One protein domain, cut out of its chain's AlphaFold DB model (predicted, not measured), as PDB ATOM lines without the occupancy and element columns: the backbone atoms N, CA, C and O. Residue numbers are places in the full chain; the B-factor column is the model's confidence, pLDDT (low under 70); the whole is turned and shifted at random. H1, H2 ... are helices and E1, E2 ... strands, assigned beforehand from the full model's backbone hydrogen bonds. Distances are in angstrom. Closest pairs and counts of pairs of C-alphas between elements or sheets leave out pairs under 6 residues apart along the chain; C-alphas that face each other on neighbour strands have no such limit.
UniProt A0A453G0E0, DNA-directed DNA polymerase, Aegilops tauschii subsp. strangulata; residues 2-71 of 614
ATOM      1  N   GLY A   2     177.179 201.556 214.675       84.81
ATOM      2  CA  GLY A   2     176.602 200.206 214.495       84.81
ATOM      3  C   GLY A   2     177.452 199.215 213.687       84.81
ATOM      4  O   GLY A   2     177.839 198.188 214.224       84.81
ATOM      5  N   LEU A   3     177.876 199.575 212.467       88.12
ATOM      6  CA  LEU A   3     178.699 198.688 211.622       88.12
ATOM      7  C   LEU A   3     179.997 198.201 212.293       88.12
ATOM      8  O   LEU A   3     180.384 197.051 212.130       88.12
ATOM      9  N   LYS A   4     180.707 199.074 213.022       90.44
ATOM     10  CA  LYS A   4     181.966 198.678 213.676       90.44
ATOM     11  C   LYS A   4     181.711 197.716 214.833       90.44
ATOM     12  O   LYS A   4     182.496 196.793 215.004       90.44
ATOM     13  N   SER A   5     180.657 197.962 215.610       91.19
ATOM     14  CA  SER A   5     180.276 197.113 216.739       91.19
ATOM     15  C   SER A   5     179.834 195.735 216.257       91.19
ATOM     16  O   SER A   5     180.365 194.738 216.726       91.19
ATOM     17  N   GLU A   6     178.969 195.685 215.244       93.25
ATOM     18  CA  GLU A   6     178.487 194.427 214.671       93.25
ATOM     19  C   GLU A   6     179.627 193.585 214.079       93.25
ATOM     20  O   GLU A   6     179.719 192.380 214.306       93.25
ATOM     21  N   VAL A   7     180.541 194.210 213.328       91.88
ATOM     22  CA  VAL A   7     181.698 193.496 212.773       91.88
ATOM     23  C   VAL A   7     182.630 193.009 213.886       91.88
ATOM     24  O   VAL A   7     183.179 191.919 213.765       91.88
ATOM     25  N   ALA A   8     182.815 193.777 214.964       91.88
ATOM     26  CA  ALA A   8     183.632 193.349 216.100       91.88
ATOM     27  C   ALA A   8     183.053 192.104 216.787       91.88
ATOM     28  O   ALA A   8     183.808 191.186 217.100       91.88
ATOM     29  N   GLU A   9     181.734 192.064 216.982       92.44
ATOM     30  CA  GLU A   9     181.018 190.919 217.549       92.44
ATOM     31  C   GLU A   9     181.187 189.682 216.662       92.44
ATOM     32  O   GLU A   9     181.772 188.694 217.097       92.44
ATOM     33  N   LYS A  10     180.867 189.793 215.366       91.31
ATOM     34  CA  LYS A  10     181.029 188.683 214.410       91.31
ATOM     35  C   LYS A  10     182.472 188.173 214.310       91.31
ATOM     36  O   LYS A  10     182.691 186.980 214.127       91.31
ATOM     37  N   LEU A  11     183.477 189.052 214.382       91.69
ATOM     38  CA  LEU A  11     184.888 188.635 214.382       91.69
ATOM     39  C   LEU A  11     185.273 187.922 215.684       91.69
ATOM     40  O   LEU A  11     186.071 186.987 215.645       91.69
ATOM     41  N   SER A  12     184.698 188.340 216.812       91.25
ATOM     42  CA  SER A  12     184.914 187.698 218.113       91.25
ATOM     43  C   SER A  12     184.302 186.295 218.136       91.25
ATOM     44  O   SER A  12     184.986 185.352 218.526       91.25
ATOM     45  N   ASP A  13     183.090 186.131 217.597       91.94
ATOM     46  CA  ASP A  13     182.424 184.826 217.444       91.94
ATOM     47  C   ASP A  13     183.227 183.852 216.567       91.94
ATOM     48  O   ASP A  13     183.202 182.637 216.760       91.94
ATOM     49  N   LEU A  14     183.982 184.387 215.603       90.25
ATOM     50  CA  LEU A  14     184.865 183.624 214.719       90.25
ATOM     51  C   LEU A  14     186.274 183.404 215.297       90.25
ATOM     52  O   LEU A  14     187.163 182.937 214.579       90.25
ATOM     53  N   ASN A  15     186.489 183.705 216.581       91.44
ATOM     54  CA  ASN A  15     187.767 183.564 217.280       91.44
ATOM     55  C   ASN A  15     188.919 184.366 216.641       91.44
ATOM     56  O   ASN A  15     190.071 183.922 216.628       91.44
ATOM     57  N   VAL A  16     188.633 185.554 216.100       90.50
ATOM     58  CA  VAL A  16     189.677 186.458 215.597       90.50
ATOM     59  C   VAL A  16     190.309 187.197 216.774       90.50
ATOM     60  O   VAL A  16     189.657 187.975 217.464       90.50
ATOM     61  N   SER A  17     191.604 186.969 216.987       89.19
ATOM     62  CA  SER A  17     192.318 187.390 218.195       89.19
ATOM     63  C   SER A  17     192.532 188.899 218.281       89.19
ATOM     64  O   SER A  17     192.362 189.498 219.336       89.19
ATOM     65  N   ASN A  18     192.943 189.519 217.173       91.62
ATOM     66  CA  ASN A  18     193.244 190.945 217.089       91.62
ATOM     67  C   ASN A  18     192.878 191.466 215.702       91.62
ATOM     68  O   ASN A  18     193.252 190.871 214.692       91.62
ATOM     69  N   PHE A  19     192.222 192.622 215.627       93.88
ATOM     70  CA  PHE A  19     191.865 193.234 214.351       93.88
ATOM     71  C   PHE A  19     191.925 194.760 214.386       93.88
ATOM     72  O   PHE A  19     191.722 195.406 215.409       93.88
ATOM     73  N   VAL A  20     192.185 195.353 213.220       94.69
ATOM     74  CA  VAL A  20     192.174 196.804 213.005       94.69
ATOM     75  C   VAL A  20     191.129 197.150 211.957       94.69
ATOM     76  O   VAL A  20     191.181 196.638 210.835       94.69
ATOM     77  N   MET A  21     190.225 198.068 212.304       95.12
ATOM     78  CA  MET A  21     189.143 198.535 211.438       95.12
ATOM     79  C   MET A  21     189.298 200.014 211.088       95.12
ATOM     80  O   MET A  21     189.290 200.883 211.959       95.12
ATOM     81  N   THR A  22     189.400 200.321 209.794       95.25
ATOM     82  CA  THR A  22     189.592 201.694 209.304       95.25
ATOM     83  C   THR A  22     188.622 202.004 208.164       95.25
ATOM     84  O   THR A  22     188.669 201.315 207.142       95.25
ATOM     85  N   PRO A  23     187.763 203.034 208.284       94.56
ATOM     86  CA  PRO A  23     186.963 203.517 207.161       94.56
ATOM     87  C   PRO A  23     187.871 204.037 206.044       94.56
ATOM     88  O   PRO A  23     188.788 204.820 206.293       94.56
ATOM     89  N   VAL A  24     187.648 203.592 204.811       95.81
ATOM     90  CA  VAL A  24     188.432 204.004 203.642       95.81
ATOM     91  C   VAL A  24     187.536 204.176 202.423       95.81
ATOM     92  O   VAL A  24     186.567 203.446 202.249       95.81
ATOM     93  N   LYS A  25     187.895 205.105 201.539       96.38
ATOM     94  CA  LYS A  25     187.205 205.313 200.261       96.38
ATOM     95  C   LYS A  25     187.767 204.381 199.186       96.38
ATOM     96  O   LYS A  25     188.995 204.299 199.038       96.38
ATOM     97  N   ARG A  26     186.922 203.625 198.485       96.31
ATOM     98  CA  ARG A  26     187.332 202.654 197.454       96.31
ATOM     99  C   ARG A  26     186.349 202.618 196.292       96.31
ATOM    100  O   ARG A  26     185.165 202.860 196.482       96.31
ATOM    101  N   ASN A  27     186.858 202.262 195.115       95.75
ATOM    102  CA  ASN A  27     186.049 202.054 193.916       95.75
ATOM    103  C   ASN A  27     185.728 200.568 193.700       95.75
ATOM    104  O   ASN A  27     186.565 199.711 193.988       95.75
ATOM    105  N   TYR A  28     184.566 200.261 193.130       95.19
ATOM    106  CA  TYR A  28     184.218 198.922 192.644       95.19
ATOM    107  C   TYR A  28     183.637 198.990 191.227       95.19
ATOM    108  O   TYR A  28     182.962 199.955 190.882       95.19
ATOM    109  N   ALA A  29     183.947 198.002 190.382       94.25
ATOM    110  CA  ALA A  29     183.525 197.994 188.978       94.25
ATOM    111  C   ALA A  29     183.488 196.583 188.361       94.25
ATOM    112  O   ALA A  29     183.747 196.436 187.171       94.25
ATOM    113  N   PHE A  30     183.236 195.537 189.150       93.12
ATOM    114  CA  PHE A  30     183.262 194.145 188.673       93.12
ATOM    115  C   PHE A  30     181.865 193.508 188.732       93.12
ATOM    116  O   PHE A  30     180.875 194.211 188.894       93.12
ATOM    117  N   GLU A  31     181.785 192.192 188.533       87.25
ATOM    118  CA  GLU A  31     180.539 191.475 188.221       87.25
ATOM    119  C   GLU A  31     179.592 191.228 189.414       87.25
ATOM    120  O   GLU A  31     178.501 190.702 189.202       87.25
ATOM    121  N   ARG A  32     179.971 191.542 190.664       85.56
ATOM    122  CA  ARG A  32     179.054 191.358 191.802       85.56
ATOM    123  C   ARG A  32     177.973 192.435 191.790       85.56
ATOM    124  O   ARG A  32     178.286 193.618 191.871       85.56
ATOM    125  N   THR A  33     176.716 192.007 191.741       84.00
ATOM    126  CA  THR A  33     175.536 192.885 191.728       84.00
ATOM    127  C   THR A  33     175.156 193.402 193.114       84.00
ATOM    128  O   THR A  33     174.489 194.424 193.221       84.00
ATOM    129  N   ASP A  34     175.600 192.731 194.178       85.50
ATOM    130  CA  ASP A  34     175.358 193.119 195.570       85.50
ATOM    131  C   ASP A  34     176.326 194.198 196.086       85.50
ATOM    132  O   ASP A  34     176.213 194.643 197.228       85.50
ATOM    133  N   VAL A  35     177.269 194.643 195.249       88.75
ATOM    134  CA  VAL A  35     178.224 195.708 195.567       88.75
ATOM    135  C   VAL A  35     177.979 196.900 194.636       88.75
ATOM    136  O   VAL A  35     178.111 196.747 193.420       88.75
ATOM    137  N   PRO A  36     177.690 198.102 195.169       89.88
ATOM    138  CA  PRO A  36     177.502 199.293 194.348       89.88
ATOM    139  C   PRO A  36     178.714 199.577 193.452       89.88
ATOM    140  O   PRO A  36     179.861 199.543 193.907       89.88
ATOM    141  N   ILE A  37     178.460 199.872 192.175       90.75
ATOM    142  CA  ILE A  37     179.490 200.317 191.229       90.75
ATOM    143  C   ILE A  37     179.861 201.770 191.546       90.75
ATOM    144  O   ILE A  37     179.005 202.593 191.856       90.75
ATOM    145  N   GLY A  38     181.148 202.091 191.433       90.75
ATOM    146  CA  GLY A  38     181.675 203.428 191.678       90.75
ATOM    147  C   GLY A  38     182.337 203.569 193.044       90.75
ATOM    148  O   GLY A  38     182.789 202.592 193.648       90.75
ATOM    149  N   GLU A  39     182.473 204.817 193.480       94.38
ATOM    150  CA  GLU A  39     183.218 205.184 194.677       94.38
ATOM    151  C   GLU A  39     182.338 205.133 195.927       94.38
ATOM    152  O   GLU A  39     181.278 205.749 195.980       94.38
ATOM    153  N   GLN A  40     182.804 204.442 196.963       94.06
ATOM    154  CA  GLN A  40     182.061 204.260 198.206       94.06
ATOM    155  C   GLN A  40     182.986 204.185 199.424       94.06
ATOM    156  O   GLN A  40     184.181 203.878 199.321       94.06
ATOM    157  N   TYR A  41     182.433 204.477 200.600       93.25
ATOM    158  CA  TYR A  41     183.113 204.242 201.869       93.25
ATOM    159  C   TYR A  41     182.939 202.787 202.291       93.25
ATOM    160  O   TYR A  41     181.823 202.285 202.368       93.25
ATOM    161  N   VAL A  42     184.051 202.126 202.605       93.69
ATOM    162  CA  VAL A  42     184.076 200.745 203.095       93.69
ATOM    163  C   VAL A  42     184.871 200.649 204.389       93.69
ATOM    164  O   VAL A  42     185.823 201.406 204.614       93.69
ATOM    165  N   LEU A  43     184.510 199.699 205.247       94.62
ATOM    166  CA  LEU A  43     185.263 199.410 206.462       94.62
ATOM    167  C   LEU A  43     186.369 198.395 206.150       94.62
ATOM    168  O   LEU A  43     186.104 197.225 205.898       94.62
ATOM    169  N   LYS A  44     187.630 198.837 206.152       94.88
ATOM    170  CA  LYS A  44     188.774 197.947 205.935       94.88
ATOM    171  C   LYS A  44     189.148 197.243 207.234       94.88
ATOM    172  O   LYS A  44     189.582 197.907 208.174       94.88
ATOM    173  N   ILE A  45     189.091 195.917 207.219       94.12
ATOM    174  CA  ILE A  45     189.465 195.037 208.328       94.12
ATOM    175  C   ILE A  45     190.848 194.435 208.036       94.12
ATOM    176  O   ILE A  45     191.128 194.038 206.904       94.12
ATOM    177  N   ASN A  46     191.747 194.402 209.020       93.38
ATOM    178  CA  ASN A  46     192.996 193.635 208.942       93.38
ATOM    179  C   ASN A  46     193.170 192.831 210.228       93.38
ATOM    180  O   ASN A  46     193.067 193.414 211.304       93.38
ATOM    181  N   TYR A  47     193.484 191.546 210.100       93.62
ATOM    182  CA  TYR A  47     193.749 190.636 211.212       93.62
ATOM    183  C   TYR A  47     194.838 189.610 210.821       93.62
ATOM    184  O   TYR A  47     195.184 189.520 209.634       93.62
ATOM    185  N   PRO A  48     195.451 188.903 211.787       92.00
ATOM    186  CA  PRO A  48     196.502 187.921 211.531       92.00
ATOM    187  C   PRO A  48     196.045 186.719 210.692       92.00
ATOM    188  O   PRO A  48     194.999 186.141 210.943       92.00
ATOM    189  N   TYR A  49     196.902 186.245 209.780       91.19
ATOM    190  CA  TYR A  49     196.657 185.031 208.975       91.19
ATOM    191  C   TYR A  49     196.641 183.714 209.772       91.19
ATOM    192  O   TYR A  49     196.321 182.672 209.209       91.19
ATOM    193  N   LYS A  50     197.041 183.747 211.048       91.62
ATOM    194  CA  LYS A  50     196.938 182.603 211.967       91.62
ATOM    195  C   LYS A  50     195.504 182.376 212.460       91.62
ATOM    196  O   LYS A  50     195.208 181.281 212.922       91.62
ATOM    197  N   ASP A  51     194.655 183.399 212.374       92.31
ATOM    198  CA  ASP A  51     193.264 183.326 212.804       92.31
ATOM    199  C   ASP A  51     192.387 182.813 211.637       92.31
ATOM    200  O   ASP A  51     192.797 182.914 210.473       92.31
ATOM    201  N   PRO A  52     191.192 182.253 211.908       89.62
ATOM    202  CA  PRO A  52     190.337 181.664 210.878       89.62
ATOM    203  C   PRO A  52     189.908 182.657 209.790       89.62
ATOM    204  O   PRO A  52     189.626 183.826 210.055       89.62
ATOM    205  N   ALA A  53     189.806 182.169 208.551       88.19
ATOM    206  CA  ALA A  53     189.293 182.967 207.445       88.19
ATOM    207  C   ALA A  53     187.786 183.217 207.607       88.19
ATOM    208  O   ALA A  53     187.000 182.281 207.755       88.19
ATOM    209  N   VAL A  54     187.383 184.483 207.517       88.62
ATOM    210  CA  VAL A  54     185.970 184.881 207.590       88.62
ATOM    211  C   VAL A  54     185.199 184.371 206.357       88.62
ATOM    212  O   VAL A  54     185.695 184.531 205.237       88.62
ATOM    213  N   PRO A  55     183.990 183.794 206.509       87.06
ATOM    214  CA  PRO A  55     183.173 183.353 205.378       87.06
ATOM    215  C   PRO A  55     182.838 184.498 204.407       87.06
ATOM    216  O   PRO A  55     182.498 185.605 204.824       87.06
ATOM    217  N   ALA A  56     182.941 184.248 203.098       84.12
ATOM    218  CA  ALA A  56     182.688 185.259 202.060       84.12
ATOM    219  C   ALA A  56     181.206 185.665 201.950       84.12
ATOM    220  O   ALA A  56     180.892 186.768 201.509       84.12
ATOM    221  N   ASP A  57     180.318 184.766 202.365       84.25
ATOM    222  CA  ASP A  57     178.865 184.899 202.406       84.25
ATOM    223  C   ASP A  57     178.353 185.478 203.731       84.25
ATOM    224  O   ASP A  57     177.142 185.608 203.911       84.25
ATOM    225  N   LEU A  58     179.253 185.848 204.652       86.81
ATOM    226  CA  LEU A  58     178.876 186.495 205.899       86.81
ATOM    227  C   LEU A  58     178.121 187.796 205.601       86.81
ATOM    228  O   LEU A  58     178.600 188.657 204.860       86.81
ATOM    229  N   ARG A  59     176.948 187.933 206.219       86.56
ATOM    230  CA  ARG A  59     176.091 189.117 206.139       86.56
ATOM    231  C   ARG A  59     175.802 189.665 207.524       86.56
ATOM    232  O   ARG A  59     175.940 188.965 208.536       86.56
ATOM    233  N   GLY A  60     175.408 190.925 207.538       87.25
ATOM    234  CA  GLY A  60     175.023 191.634 208.734       87.25
ATOM    235  C   GLY A  60     173.897 192.618 208.487       87.25
ATOM    236  O   GLY A  60     173.536 192.887 207.342       87.25
ATOM    237  N   ASP A  61     173.390 193.187 209.567       90.00
ATOM    238  CA  ASP A  61     172.340 194.200 209.528       90.00
ATOM    239  C   ASP A  61     172.877 195.510 208.933       90.00
ATOM    240  O   ASP A  61     172.172 196.223 208.222       90.00
ATOM    241  N   HIS A  62     174.163 195.810 209.162       89.94
ATOM    242  CA  HIS A  62     174.810 197.030 208.677       89.94
ATOM    243  C   HIS A  62     175.733 196.816 207.465       89.94
ATOM    244  O   HIS A  62     176.319 197.789 206.977       89.94
ATOM    245  N   PHE A  63     175.907 195.585 206.968       89.75
ATOM    246  CA  PHE A  63     176.712 195.321 205.770       89.75
ATOM    247  C   PHE A  63     176.160 194.197 204.893       89.75
ATOM    248  O   PHE A  63     175.776 193.128 205.353       89.75
ATOM    249  N   HIS A  64     176.214 194.439 203.584       83.38
ATOM    250  CA  HIS A  64     175.632 193.555 202.575       83.38
ATOM    251  C   HIS A  64     176.639 192.560 201.993       83.38
ATOM    252  O   HIS A  64     176.263 191.451 201.616       83.38
ATOM    253  N   ALA A  65     177.913 192.954 201.909       87.75
ATOM    254  CA  ALA A  65     178.943 192.188 201.223       87.75
ATOM    255  C   ALA A  65     180.297 192.301 201.926       87.75
ATOM    256  O   ALA A  65     180.720 193.384 202.340       87.75
ATOM    257  N   LEU A  66     181.005 191.173 201.980       90.00
ATOM    258  CA  LEU A  66     182.400 191.088 202.379       90.00
ATOM    259  C   LEU A  66     183.248 190.713 201.157       90.00
ATOM    260  O   LEU A  66     182.864 189.858 200.355       90.00
ATOM    261  N   LEU A  67     184.389 191.383 200.999       90.88
ATOM    262  CA  LEU A  67     185.352 191.116 199.931       90.88
ATOM    263  C   LEU A  67     186.748 190.939 200.523       90.88
ATOM    264  O   LEU A  67     187.113 191.583 201.509       90.88
ATOM    265  N   GLY A  68     187.557 190.113 199.875       88.81
ATOM    266  CA  GLY A  68     188.956 189.901 200.210       88.81
ATOM    267  C   GLY A  68     189.207 188.860 201.292       88.81
ATOM    268  O   GLY A  68     190.292 188.871 201.876       88.81
ATOM    269  N   THR A  69     188.242 187.975 201.554       87.38
ATOM    270  CA  THR A  69     188.299 186.968 202.629       87.38
ATOM    271  C   THR A  69     189.329 185.869 202.392       87.38
ATOM    272  O   THR A  69     189.911 185.356 203.341       87.38
ATOM    273  N   ASN A  70     189.600 185.533 201.129       83.75
ATOM    274  CA  ASN A  70     190.478 184.430 200.729       83.75
ATOM    275  C   ASN A  70     191.764 184.893 200.018       83.75
ATOM    276  O   ASN A  70     192.417 184.113 199.319       83.75
ATOM    277  N   ASN A  71     192.148 186.163 200.176       89.25
ATOM    278  CA  ASN A  71     193.380 186.676 199.585       89.25
ATOM    279  C   ASN A  71     194.605 186.041 200.254       89.25
ATOM    280  O   ASN A  71     194.773 186.126 201.473       89.25
TER     281      ASN A  71
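This is residues 2 to 71 of the 614 residues of the protein "DNA-directed DNA polymerase" of Aegilops tauschii subsp. strangulata (UniProt A0A453G0E0). A long two-stranded hairpin, E1 and E2, is strongly bowed, and one helix, H1, lies near the half where E1 begins and E2 ends. A long winding stretch with no named element, residues 47 to 71, lies on the same side of this hairpin as H1. The 70 printed residues hold one named helix and two named strands in the order H1, E1, E2, the two strands forming an antiparallel sheet; the class is mixed, with under half of the residues in named elements. The whole is compact, with a radius of gyration of the C-alphas of 12.3 A, and spans 33 by 25 by 19 A.

In H1, residues 2 to 13, every O i to N i+4 pair is within hydrogen-bond range. A short link joins it to E1, residues 20 to 28; their closest C-alphas, those of Lys 4 and Met 21, are 7.5 A apart. E1 and E2, residues 38 to 46, form a hairpin, antiparallel at 153 degrees between their directions. N 20 and O 46 are 2.9 A apart and N 28 and O 38 are 3.0 A apart, both within hydrogen-bond range. E1 bends by 68 degrees at residue 25, and E2 bends by 61 degrees at residue 41. The closest C-alphas of H1 and E2, those of Lys 4 and Leu 43, are 8.0 A apart.

H1 begins at C-alpha 2, (176.602, 200.206, 214.495), and is 16.7 A long from first to last C-alpha. E1 measures 22.0 A, from C-alpha 20 at (192.174, 196.804, 213.005). E2 measures 22.8 A and ends at C-alpha 46, (192.996, 193.635, 208.942).

The two C-alphas farthest apart, those of Asn 15 and Gly 38, are 33.0 A apart. The printed part has no cut, and both links, H1 to E1 and E1 to E2, are short. The mean pLDDT of the printed part is 90.7, and no printed residue is under 70.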